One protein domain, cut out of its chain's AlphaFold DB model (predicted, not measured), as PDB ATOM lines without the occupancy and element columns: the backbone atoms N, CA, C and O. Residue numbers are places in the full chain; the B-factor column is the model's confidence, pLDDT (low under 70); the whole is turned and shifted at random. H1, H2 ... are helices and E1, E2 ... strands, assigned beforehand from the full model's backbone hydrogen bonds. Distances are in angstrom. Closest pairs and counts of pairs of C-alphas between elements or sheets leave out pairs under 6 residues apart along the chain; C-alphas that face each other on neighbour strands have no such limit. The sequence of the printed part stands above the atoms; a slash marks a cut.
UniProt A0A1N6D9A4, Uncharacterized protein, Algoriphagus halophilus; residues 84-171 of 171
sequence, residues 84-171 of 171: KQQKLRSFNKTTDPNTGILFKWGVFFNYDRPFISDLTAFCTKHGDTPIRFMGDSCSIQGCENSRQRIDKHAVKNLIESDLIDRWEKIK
ATOM      1  N   LYS A  84      19.871  26.621 -71.166       87.62
ATOM      2  CA  LYS A  84      20.925  26.513 -70.143       87.62
ATOM      3  C   LYS A  84      20.493  27.182 -68.836       87.62
ATOM      4  O   LYS A  84      20.606  26.587 -67.767       87.62
ATOM      5  N   GLN A  85      19.931  28.385 -68.934       89.12
ATOM      6  CA  GLN A  85      19.411  29.118 -67.782       89.12
ATOM      7  C   GLN A  85      18.231  28.384 -67.135       89.12
ATOM      8  O   GLN A  85      18.183  28.274 -65.915       89.12
ATOM      9  N   GLN A  86      17.314  27.810 -67.919       89.81
ATOM     10  CA  GLN A  86      16.215  26.994 -67.390       89.81
ATOM     11  C   GLN A  86      16.720  25.769 -66.624       89.81
ATOM     12  O   GLN A  86      16.230  25.495 -65.528       89.81
ATOM     13  N   LYS A  87      17.728  25.066 -67.155       90.50
ATOM     14  CA  LYS A  87      18.352  23.928 -66.470       90.50
ATOM     15  C   LYS A  87      18.930  24.351 -65.123       90.50
ATOM     16  O   LYS A  87      18.660  23.699 -64.121       90.50
ATOM     17  N   LEU A  88      19.652  25.468 -65.075       91.81
ATOM     18  CA  LEU A  88      20.208  25.971 -63.821       91.81
ATOM     19  C   LEU A  88      19.108  26.429 -62.845       91.81
ATOM     20  O   LEU A  88      19.205  26.160 -61.655       91.81
ATOM     21  N   ARG A  89      18.003  27.015 -63.332       91.88
ATOM     22  CA  ARG A  89      16.847  27.382 -62.488       91.88
ATOM     23  C   ARG A  89      16.132  26.197 -61.850       91.88
ATOM     24  O   ARG A  89      15.434  26.395 -60.860       91.88
ATOM     25  N   SER A  90      16.293  24.986 -62.381       91.25
ATOM     26  CA  SER A  90      15.762  23.785 -61.725       91.25
ATOM     27  C   SER A  90      16.502  23.446 -60.423       91.25
ATOM     28  O   SER A  90      15.943  22.771 -59.560       91.25
ATOM     29  N   PHE A  91      17.721  23.968 -60.240       92.50
ATOM     30  CA  PHE A  91      18.474  23.890 -58.994       92.50
ATOM     31  C   PHE A  91      18.014  24.989 -58.028       92.50
ATOM     32  O   PHE A  91      18.659  26.020 -57.855       92.50
ATOM     33  N   ASN A  92      16.840  24.779 -57.438       94.88
ATOM     34  CA  ASN A  92      16.162  25.752 -56.580       94.88
ATOM     35  C   ASN A  92      15.914  25.246 -55.154       94.88
ATOM     36  O   ASN A  92      15.167  25.872 -54.398       94.88
ATOM     37  N   LYS A  93      16.471  24.081 -54.810       94.06
ATOM     38  CA  LYS A  93      16.298  23.458 -53.503       94.06
ATOM     39  C   LYS A  93      17.466  22.555 -53.132       94.06
ATOM     40  O   LYS A  93      18.017  21.871 -53.990       94.06
ATOM     41  N   THR A  94      17.772  22.490 -51.843       93.75
ATOM     42  CA  THR A  94      18.635  21.462 -51.249       93.75
ATOM     43  C   THR A  94      18.118  21.107 -49.865       93.75
ATOM     44  O   THR A  94      17.500  21.942 -49.209       93.75
ATOM     45  N   THR A  95      18.328  19.869 -49.431       91.81
ATOM     46  CA  THR A  95      17.932  19.418 -48.091       91.81
ATOM     47  C   THR A  95      19.175  18.975 -47.354       91.81
ATOM     48  O   THR A  95      19.925  18.160 -47.882       91.81
ATOM     49  N   ASP A  96      19.380  19.497 -46.150       89.25
ATOM     50  CA  ASP A  96      20.401  18.981 -45.250       89.25
ATOM     51  C   ASP A  96      19.879  17.689 -44.595       89.25
ATOM     52  O   ASP A  96      18.907  17.745 -43.830       89.25
ATOM     53  N   PRO A  97      20.480  16.522 -44.896       84.19
ATOM     54  CA  PRO A  97      20.025  15.242 -44.366       84.19
ATOM     55  C   PRO A  97      20.209  15.126 -42.849       84.19
ATOM     56  O   PRO A  97      19.465  14.386 -42.215       84.19
ATOM     57  N   ASN A  98      21.153  15.862 -42.254       85.44
ATOM     58  CA  ASN A  98      21.448  15.755 -40.824       85.44
ATOM     59  C   ASN A  98      20.419  16.511 -39.980       85.44
ATOM     60  O   ASN A  98      19.970  16.040 -38.937       85.44
ATOM     61  N   THR A  99      20.034  17.704 -40.430       85.62
ATOM     62  CA  THR A  99      19.113  18.576 -39.690       85.62
ATOM     63  C   THR A  99      17.664  18.448 -40.161       85.62
ATOM     64  O   THR A  99      16.746  18.853 -39.440       85.62
ATOM     65  N   GLY A 100      17.416  17.871 -41.341       89.44
ATOM     66  CA  GLY A 100      16.085  17.850 -41.953       89.44
ATOM     67  C   GLY A 100      15.609  19.256 -42.328       89.44
ATOM     68  O   GLY A 100      14.429  19.589 -42.181       89.44
ATOM     69  N   ILE A 101      16.537  20.124 -42.737       92.19
ATOM     70  CA  ILE A 101      16.232  21.490 -43.159       92.19
ATOM     71  C   ILE A 101      16.265  21.546 -44.681       92.19
ATOM     72  O   ILE A 101      17.284  21.289 -45.320       92.19
ATOM     73  N   LEU A 102      15.125  21.893 -45.268       93.69
ATOM     74  CA  LEU A 102      14.960  22.109 -46.696       93.69
ATOM     75  C   LEU A 102      15.145  23.596 -46.998       93.69
ATOM     76  O   LEU A 102      14.357  24.432 -46.569       93.69
ATOM     77  N   PHE A 103      16.149  23.923 -47.796       94.31
ATOM     78  CA  PHE A 103      16.368  25.257 -48.335       94.31
ATOM     79  C   PHE A 103      15.741  25.357 -49.721       94.31
ATOM     80  O   PHE A 103      15.912  24.457 -50.544       94.31
ATOM     81  N   LYS A 104      15.032  26.454 -49.993       95.44
ATOM     82  CA  LYS A 104      14.541  26.812 -51.331       95.44
ATOM     83  C   LYS A 104      14.943  28.238 -51.681       95.44
ATOM     84  O   LYS A 104      14.959  29.092 -50.801       95.44
ATOM     85  N   TRP A 105      15.227  28.493 -52.950       95.75
ATOM     86  CA  TRP A 105      15.608  29.815 -53.459       95.75
ATOM     87  C   TRP A 105      15.165  29.993 -54.910       95.75
ATOM     88  O   TRP A 105      14.896  29.028 -55.621       95.75
ATOM     89  N   GLY A 106      15.100  31.238 -55.372       94.75
ATOM     90  CA  GLY A 106      14.984  31.561 -56.788       94.75
ATOM     91  C   GLY A 106      16.364  31.734 -57.416       94.75
ATOM     92  O   GLY A 106      17.226  32.382 -56.833       94.75
ATOM     93  N   VAL A 107      16.569  31.178 -58.611       94.31
ATOM     94  CA  VAL A 107      17.773  31.420 -59.422       94.31
ATOM     95  C   VAL A 107      17.471  32.493 -60.461       94.31
ATOM     96  O   VAL A 107      16.517  32.369 -61.243       94.31
ATOM     97  N   PHE A 108      18.307  33.522 -60.470       92.00
ATOM     98  CA  PHE A 108      18.226  34.680 -61.351       92.00
ATOM     99  C   PHE A 108      19.559  34.893 -62.068       92.00
ATOM    100  O   PHE A 108      20.574  34.297 -61.715       92.00
ATOM    101  N   PHE A 109      19.542  35.730 -63.105       90.44
ATOM    102  CA  PHE A 109      20.712  36.009 -63.929       90.44
ATOM    103  C   PHE A 109      20.875  37.509 -64.084       90.44
ATOM    104  O   PHE A 109      19.936  38.197 -64.484       90.44
ATOM    105  N   ASN A 110      22.072  37.998 -63.780       87.44
ATOM    106  CA  ASN A 110      22.503  39.326 -64.174       87.44
ATOM    107  C   ASN A 110      23.435  39.162 -65.377       87.44
ATOM    108  O   ASN A 110      24.586  38.751 -65.220       87.44
ATOM    109  N   TYR A 111      22.907  39.402 -66.580       82.38
ATOM    110  CA  TYR A 111      23.533  38.988 -67.841       82.38
ATOM    111  C   TYR A 111      23.821  37.473 -67.841       82.38
ATOM    112  O   TYR A 111      22.885  36.675 -67.854       82.38
ATOM    113  N   ASP A 112      25.095  37.081 -67.755       81.50
ATOM    114  CA  ASP A 112      25.554  35.686 -67.721       81.50
ATOM    115  C   ASP A 112      26.034  35.235 -66.334       81.50
ATOM    116  O   ASP A 112      26.625  34.163 -66.201       81.50
ATOM    117  N   ARG A 113      25.815  36.040 -65.289       87.94
ATOM    118  CA  ARG A 113      26.186  35.687 -63.914       87.94
ATOM    119  C   ARG A 113      24.955  35.203 -63.146       87.94
ATOM    120  O   ARG A 113      24.053  36.015 -62.904       87.94
ATOM    121  N   PRO A 114      24.877  33.909 -62.793       92.56
ATOM    122  CA  PRO A 114      23.783  33.394 -61.986       92.56
ATOM    123  C   PRO A 114      23.937  33.823 -60.524       92.56
ATOM    124  O   PRO A 114      25.049  33.891 -60.006       92.56
ATOM    125  N   PHE A 115      22.821  34.096 -59.855       93.50
ATOM    126  CA  PHE A 115      22.772  34.396 -58.423       93.50
ATOM    127  C   PHE A 115      21.459  33.896 -57.817       93.50
ATOM    128  O   PHE A 115      20.510  33.592 -58.554       93.50
ATOM    129  N   ILE A 116      21.389  33.820 -56.484       95.44
ATOM    130  CA  ILE A 116      20.164  33.400 -55.796       95.44
ATOM    131  C   ILE A 116      19.464  34.561 -55.088       95.44
ATOM    132  O   ILE A 116      20.088  35.484 -54.559       95.44
ATOM    133  N   SER A 117      18.140  34.471 -55.028       92.62
ATOM    134  CA  SER A 117      17.276  35.347 -54.237       92.62
ATOM    135  C   SER A 117      16.258  34.520 -53.453       92.62
ATOM    136  O   SER A 117      16.057  33.336 -53.728       92.62
ATOM    137  N   ASP A 118      15.621  35.149 -52.467       91.88
ATOM    138  CA  ASP A 118      14.482  34.591 -51.725       91.88
ATOM    139  C   ASP A 118      14.792  33.276 -50.989       91.88
ATOM    140  O   ASP A 118      13.926  32.407 -50.835       91.88
ATOM    141  N   LEU A 119      16.037  33.128 -50.515       94.12
ATOM    142  CA  LEU A 119      16.469  31.964 -49.746       94.12
ATOM    143  C   LEU A 119      15.586  31.793 -48.502       94.12
ATOM    144  O   LEU A 119      15.575  32.625 -47.594       94.12
ATOM    145  N   THR A 120      14.863  30.680 -48.464       93.81
ATOM    146  CA  THR A 120      13.913  30.346 -47.408       93.81
ATOM    147  C   THR A 120      14.183  28.936 -46.895       93.81
ATOM    148  O   THR A 120      14.305  27.997 -47.683       93.81
ATOM    149  N   ALA A 121      14.245  28.789 -45.572       93.88
ATOM    150  CA  ALA A 121      14.396  27.507 -44.896       93.88
ATOM    151  C   ALA A 121      13.035  26.930 -44.475       93.88
ATOM    152  O   ALA A 121      12.113  27.663 -44.100       93.88
ATOM    153  N   PHE A 122      12.924  25.607 -44.528       93.31
ATOM    154  CA  PHE A 122      11.747  24.835 -44.156       93.31
ATOM    155  C   PHE A 122      12.158  23.639 -43.297       93.31
ATOM    156  O   PHE A 122      13.183  23.011 -43.546       93.31
ATOM    157  N   CYS A 123      11.350  23.300 -42.299       92.88
ATOM    158  CA  CYS A 123      11.565  22.159 -41.419       92.88
ATOM    159  C   CYS A 123      10.778  20.963 -41.944       92.88
ATOM    160  O   CYS A 123       9.551  21.042 -42.028       92.88
ATOM    161  N   THR A 124      11.449  19.856 -42.260       92.88
ATOM    162  CA  THR A 124      10.786  18.630 -42.737       92.88
ATOM    163  C   THR A 124      10.428  17.657 -41.609       92.88
ATOM    164  O   THR A 124       9.805  16.635 -41.865       92.88
ATOM    165  N   LYS A 125      10.764  17.967 -40.348       89.62
ATOM    166  CA  LYS A 125      10.517  17.092 -39.182       89.62
ATOM    167  C   LYS A 125       9.050  17.032 -38.713       89.62
ATOM    168  O   LYS A 125       8.758  16.344 -37.743       89.62
ATOM    169  N   HIS A 126       8.127  17.752 -39.355       86.94
ATOM    170  CA  HIS A 126       6.744  17.933 -38.880       86.94
ATOM    171  C   HIS A 126       5.684  17.230 -39.745       86.94
ATOM    172  O   HIS A 126       4.550  17.694 -39.831       86.94
ATOM    173  N   GLY A 127       6.046  16.108 -40.372       79.06
ATOM    174  CA  GLY A 127       5.167  15.336 -41.254       79.06
ATOM    175  C   GLY A 127       5.332  15.713 -42.727       79.06
ATOM    176  O   GLY A 127       6.400  16.158 -43.145       79.06
ATOM    177  N   ASP A 128       4.270  15.534 -43.512       81.62
ATOM    178  CA  ASP A 128       4.346  15.592 -44.979       81.62
ATOM    179  C   ASP A 128       4.581  17.000 -45.538       81.62
ATOM    180  O   ASP A 128       5.143  17.163 -46.622       81.62
ATOM    181  N   THR A 129       4.154  18.037 -44.810       87.19
ATOM    182  CA  THR A 129       4.274  19.429 -45.260       87.19
ATOM    183  C   THR A 129       5.408  20.141 -44.524       87.19
ATOM    184  O   THR A 129       5.296  20.378 -43.319       87.19
ATOM    185  N   PRO A 130       6.487  20.547 -45.224       90.81
ATOM    186  CA  PRO A 130       7.579  21.275 -44.597       90.81
ATOM    187  C   PRO A 130       7.119  22.633 -44.060       90.81
ATOM    188  O   PRO A 130       6.553  23.447 -44.794       90.81
ATOM    189  N   ILE A 131       7.412  22.907 -42.791       92.00
ATOM    190  CA  ILE A 131       7.009  24.152 -42.130       92.00
ATOM    191  C   ILE A 131       8.041  25.235 -42.410       92.00
ATOM    192  O   ILE A 131       9.229  25.054 -42.155       92.00
ATOM    193  N   ARG A 132       7.600  26.382 -42.925       92.19
ATOM    194  CA  ARG A 132       8.477  27.528 -43.184       92.19
ATOM    195  C   ARG A 132       9.049  28.079 -41.875       92.19
ATOM    196  O   ARG A 132       8.311  28.286 -40.915       92.19
ATOM    197  N   PHE A 133      10.345  28.367 -41.864       92.00
ATOM    198  CA  PHE A 133      10.997  29.027 -40.736       92.00
ATOM    199  C   PHE A 133      10.468  30.456 -40.566       92.00
ATOM    200  O   PHE A 133      10.242  31.167 -41.551       92.00
ATOM    201  N   MET A 134      10.307  30.889 -39.315       87.88
ATOM    202  CA  MET A 134      10.025  32.284 -38.973       87.88
ATOM    203  C   MET A 134      11.314  32.904 -38.437       87.88
ATOM    204  O   MET A 134      11.810  32.507 -37.388       87.88
ATOM    205  N   GLY A 135      11.898  33.837 -39.190       86.75
ATOM    206  CA  GLY A 135      13.270  34.276 -38.931       86.75
ATOM    207  C   GLY A 135      14.264  33.178 -39.309       86.75
ATOM    208  O   GLY A 135      14.270  32.741 -40.464       86.75
ATOM    209  N   ASP A 136      15.091  32.749 -38.358       87.38
ATOM    210  CA  ASP A 136      16.209  31.819 -38.587       87.38
ATOM    211  C   ASP A 136      16.015  30.448 -37.925       87.38
ATOM    212  O   ASP A 136      16.937  29.633 -37.940       87.38
ATOM    213  N   SER A 137      14.823  30.177 -37.378       89.88
ATOM    214  CA  SER A 137      14.501  28.920 -36.701       89.88
ATOM    215  C   SER A 137      13.088  28.405 -37.010       89.88
ATOM    216  O   SER A 137      12.235  29.098 -37.580       89.88
ATOM    217  N   CYS A 138      12.848  27.137 -36.664       90.81
ATOM    218  CA  CYS A 138      11.530  26.523 -36.783       90.81
ATOM    219  C   CYS A 138      10.553  27.107 -35.750       90.81
ATOM    220  O   CYS A 138      10.901  27.290 -34.584       90.81
ATOM    221  N   SER A 139       9.313  27.355 -36.170       88.38
ATOM    222  CA  SER A 139       8.255  27.942 -35.341       88.38
ATOM    223  C   SER A 139       7.606  26.970 -34.354       88.38
ATOM    224  O   SER A 139       6.892  27.404 -33.453       88.38
ATOM    225  N   ILE A 140       7.828  25.663 -34.513       89.25
ATOM    226  CA  ILE A 140       7.229  24.645 -33.649       89.25
ATOM    227  C   ILE A 140       8.016  24.530 -32.345       89.25
ATOM    228  O   ILE A 140       9.204  24.197 -32.338       89.25
ATOM    229  N   GLN A 141       7.326  24.767 -31.230       83.88
ATOM    230  CA  GLN A 141       7.890  24.634 -29.893       83.88
ATOM    231  C   GLN A 141       8.323  23.185 -29.628       83.88
ATOM    232  O   GLN A 141       7.579  22.244 -29.885       83.88
ATOM    233  N   GLY A 142       9.544  23.008 -29.118       85.44
ATOM    234  CA  GLY A 142      10.111  21.688 -28.823       85.44
ATOM    235  C   GLY A 142      10.795  21.003 -30.011       85.44
ATOM    236  O   GLY A 142      11.410  19.959 -29.823       85.44
ATOM    237  N   CYS A 143      10.758  21.593 -31.211       88.12
ATOM    238  CA  CYS A 143      11.539  21.097 -32.339       88.12
ATOM    239  C   CYS A 143      13.035  21.368 -32.134       88.12
ATOM    240  O   CYS A 143      13.426  22.471 -31.764       88.12
ATOM    241  N   GLU A 144      13.900  20.410 -32.462       88.38
ATOM    242  CA  GLU A 144      15.358  20.615 -32.437       88.38
ATOM    243  C   GLU A 144      15.783  21.813 -33.303       88.38
ATOM    244  O   GLU A 144      16.616  22.629 -32.905       88.38
ATOM    245  N   ASN A 145      15.122  21.983 -34.452       89.75
ATOM    246  CA  ASN A 145      15.385  23.066 -35.397       89.75
ATOM    247  C   ASN A 145      14.823  24.423 -34.921       89.75
ATOM    248  O   ASN A 145      15.068  25.440 -35.564       89.75
ATOM    249  N   SER A 146      14.073  24.478 -33.810       87.69
ATOM    250  CA  SER A 146      13.636  25.748 -33.206       87.69
ATOM    251  C   SER A 146      14.765  26.435 -32.430       87.69
ATOM    252  O   SER A 146      14.708  27.640 -32.194       87.69
ATOM    253  N   ARG A 147      15.788  25.670 -32.019       84.12
ATOM    254  CA  ARG A 147      16.958  26.158 -31.267       84.12
ATOM    255  C   ARG A 147      18.152  26.470 -32.164       84.12
ATOM    256  O   ARG A 147      19.044  27.207 -31.758       84.12
ATOM    257  N   GLN A 148      18.173  25.905 -33.367       81.88
ATOM    258  CA  GLN A 148      19.212  26.178 -34.348       81.88
ATOM    259  C   GLN A 148      19.002  27.568 -34.952       81.88
ATOM    260  O   GLN A 148      17.894  27.911 -35.359       81.88
ATOM    261  N   ARG A 149      20.075  28.360 -35.012       82.75
ATOM    262  CA  ARG A 149      20.108  29.610 -35.772       82.75
ATOM    263  C   ARG A 149      20.838  29.361 -37.078       82.75
ATOM    264  O   ARG A 149      22.023  29.038 -37.069       82.75
ATOM    265  N   ILE A 150      20.123  29.504 -38.185       88.12
ATOM    266  CA  ILE A 150      20.712  29.388 -39.516       88.12
ATOM    267  C   ILE A 150      21.384  30.708 -39.884       88.12
ATOM    268  O   ILE A 150      20.721  31.740 -39.976       88.12
ATOM    269  N   ASP A 151      22.675  30.659 -40.200       90.00
ATOM    270  CA  ASP A 151      23.338  31.761 -40.891       90.00
ATOM    271  C   ASP A 151      22.955  31.748 -42.379       90.00
ATOM    272  O   ASP A 151      23.536  31.043 -43.210       90.00
ATOM    273  N   LYS A 152      21.942  32.545 -42.726       88.19
ATOM    274  CA  LYS A 152      21.476  32.684 -44.111       88.19
ATOM    275  C   LYS A 152      22.545  33.238 -45.047       88.19
ATOM    276  O   LYS A 152      22.500  32.916 -46.232       88.19
ATOM    277  N   HIS A 153      23.478  34.056 -44.558       91.12
ATOM    278  CA  HIS A 153      24.535  34.625 -45.391       91.12
ATOM    279  C   HIS A 153      25.550  33.553 -45.776       91.12
ATOM    280  O   HIS A 153      25.869  33.418 -46.958       91.12
ATOM    281  N   ALA A 154      25.987  32.744 -44.809       91.62
ATOM    282  CA  ALA A 154      26.883  31.621 -45.067       91.62
ATOM    283  C   ALA A 154      26.246  30.599 -46.022       91.62
ATOM    284  O   ALA A 154      26.864  30.202 -47.012       91.62
ATOM    285  N   VAL A 155      24.981  30.229 -45.782       92.12
ATOM    286  CA  VAL A 155      24.244  29.295 -46.650       92.12
ATOM    287  C   VAL A 155      24.076  29.866 -48.057       92.12
ATOM    288  O   VAL A 155      24.310  29.158 -49.036       92.12
ATOM    289  N   LYS A 156      23.715  31.150 -48.181       94.56
ATOM    290  CA  LYS A 156      23.610  31.818 -49.481       94.56
ATOM    291  C   LYS A 156      24.929  31.750 -50.247       94.56
ATOM    292  O   LYS A 156      24.925  31.344 -51.403       94.56
ATOM    293  N   ASN A 157      26.037  32.104 -49.602       94.94
ATOM    294  CA  ASN A 157      27.353  32.117 -50.234       94.94
ATOM    295  C   ASN A 157      27.783  30.718 -50.710       94.94
ATOM    296  O   ASN A 157      28.320  30.566 -51.807       94.94
ATOM    297  N   LEU A 158      27.492  29.682 -49.915       94.25
ATOM    298  CA  LEU A 158      27.755  28.293 -50.289       94.25
ATOM    299  C   LEU A 158      26.946  27.878 -51.527       94.25
ATOM    300  O   LEU A 158      27.499  27.313 -52.468       94.25
ATOM    301  N   ILE A 159      25.645  28.183 -51.541       94.56
ATOM    302  CA  ILE A 159      24.760  27.853 -52.666       94.56
ATOM    303  C   ILE A 159      25.174  28.617 -53.927       94.56
ATOM    304  O   ILE A 159      25.188  28.032 -55.004       94.56
ATOM    305  N   GLU A 160      25.516  29.903 -53.818       94.56
ATOM    306  CA  GLU A 160      25.984  30.692 -54.964       94.56
ATOM    307  C   GLU A 160      27.307  30.156 -55.517       94.56
ATOM    308  O   GLU A 160      27.461  30.078 -56.734       94.56
ATOM    309  N   SER A 161      28.216  29.696 -54.655       94.00
ATOM    310  CA  SER A 161      29.464  29.052 -55.083       94.00
ATOM    311  C   SER A 161      29.205  27.760 -55.876       94.00
ATOM    312  O   SER A 161      29.751  27.592 -56.966       94.00
ATOM    313  N   ASP A 162      28.319  26.878 -55.392       93.75
ATOM    314  CA  ASP A 162      27.912  25.658 -56.118       93.75
ATOM    315  C   ASP A 162      27.172  25.989 -57.426       93.75
ATOM    316  O   ASP A 162      27.364  25.347 -58.459       93.75
ATOM    317  N   LEU A 163      26.341  27.035 -57.421       93.44
ATOM    318  CA  LEU A 163      25.614  27.498 -58.602       93.44
ATOM    319  C   LEU A 163      26.565  27.983 -59.708       93.44
ATOM    320  O   LEU A 163      26.318  27.703 -60.883       93.44
ATOM    321  N   ILE A 164      27.633  28.696 -59.339       92.81
ATOM    322  CA  ILE A 164      28.669  29.169 -60.265       92.81
ATOM    323  C   ILE A 164      29.432  27.982 -60.863       92.81
ATOM    324  O   ILE A 164      29.530  27.897 -62.085       92.81
ATOM    325  N   ASP A 165      29.881  27.026 -60.044       93.81
ATOM    326  CA  ASP A 165      30.562  25.812 -60.526       93.81
ATOM    327  C   ASP A 165      29.691  25.024 -61.525       93.81
ATOM    328  O   ASP A 165      30.134  24.636 -62.611       93.81
ATOM    329  N   ARG A 166      28.398  24.857 -61.225       92.50
ATOM    330  CA  ARG A 166      27.445  24.225 -62.153       92.50
ATOM    331  C   ARG A 166      27.286  25.008 -63.449       92.50
ATOM    332  O   ARG A 166      27.133  24.401 -64.508       92.50
ATOM    333  N   TRP A 167      27.261  26.334 -63.374       92.19
ATOM    334  CA  TRP A 167      27.133  27.185 -64.551       92.19
ATOM    335  C   TRP A 167      28.342  27.058 -65.476       92.19
ATOM    336  O   TRP A 167      28.162  26.901 -66.682       92.19
ATOM    337  N   GLU A 168      29.548  27.029 -64.912       90.50
ATOM    338  CA  GLU A 168      30.785  26.807 -65.664       90.50
ATOM    339  C   GLU A 168      30.804  25.435 -66.343       90.50
ATOM    340  O   GLU A 168      31.166  25.344 -67.512       90.50
ATOM    341  N   LYS A 169      30.305  24.386 -65.680       90.88
ATOM    342  CA  LYS A 169      30.193  23.030 -66.259       90.88
ATOM    343  C   LYS A 169      29.134  22.894 -67.359       90.88
ATOM    344  O   LYS A 169      29.172  21.943 -68.135       90.88
ATOM    345  N   ILE A 170      28.144  23.789 -67.404       85.62
ATOM    346  CA  ILE A 170      27.092  23.822 -68.440       85.62
ATOM    347  C   ILE A 170      27.525  24.673 -69.652       85.62
ATOM    348  O   ILE A 170      26.903  24.592 -70.725       85.62
ATOM    349  N   LYS A 171      28.538  25.528 -69.480       66.62
ATOM    350  CA  LYS A 171      29.044  26.414 -70.526       66.62
ATOM    351  C   LYS A 171      29.631  25.608 -71.678       66.62
ATOM    352  O   LYS A 171      29.136  25.867 -72.802       66.62
TER     353      LYS A 171
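AT A GLANCE: This is residues 84 to 171 of the 171 residues of an uncharacterized protein of Algoriphagus halophilus (UniProt A0A1N6D9A4). A long, narrow antiparallel sheet, E1-E2-E3, has helix H2 over one face; short H1 lies near the end of H2, and loop residues 124 to 151 make the opposite end. The printed part has 88 residues, of mixed class, in the order H1, E1, E2, E3, H2; the strands form a meander, each the antiparallel neighbour of the one before. It spans 46 by 25 by 19 A and is only just compact, close to loose, with a radius of gyration of the C-alphas of 14.2 A.

IN THESE COORDINATES: H1, residues 84 to 89, begins at C-alpha 84 (20.925, 26.513, -70.143). E1 is residues 93 to 96; E2, residues 101 to 110, measures 28.3 A from first to last C-alpha. E3, residues 113 to 123, measures 30.0 A and bends by 52 degrees at residue 118. H2, residues 152 to 170, measures 26.5 A and ends at C-alpha 170 (27.092, 23.822, -68.440).

HOW THE PARTS SIT: In hairpin E1 and E2, N 94 and O 103 are within hydrogen-bond range, 3.0 A; in hairpin E2 and E3, N 106 and O 117, 2.8 A. H2 is on the sheet, height 6.0 A; its closest C-alphas to E3 are Glu 160 and Phe 115, 6.0 A. H1 is on the opposite face, over E2; its closest C-alphas are Arg 89 and Val 107, 5.2 A. H1 touches H2 residues 163 to 170 alone, closest C-alphas Lys 84 and Ile 170, 6.9 A. In H1 and H2 every O i to N i+4 pair is within hydrogen-bond range.

THE WHOLE: The C-alphas farthest apart, Gly 142 and Lys 171, are 46.0 A apart. The printed part has no cut; the link E3 to H2 is long; pLDDT is under 70 at residue 171.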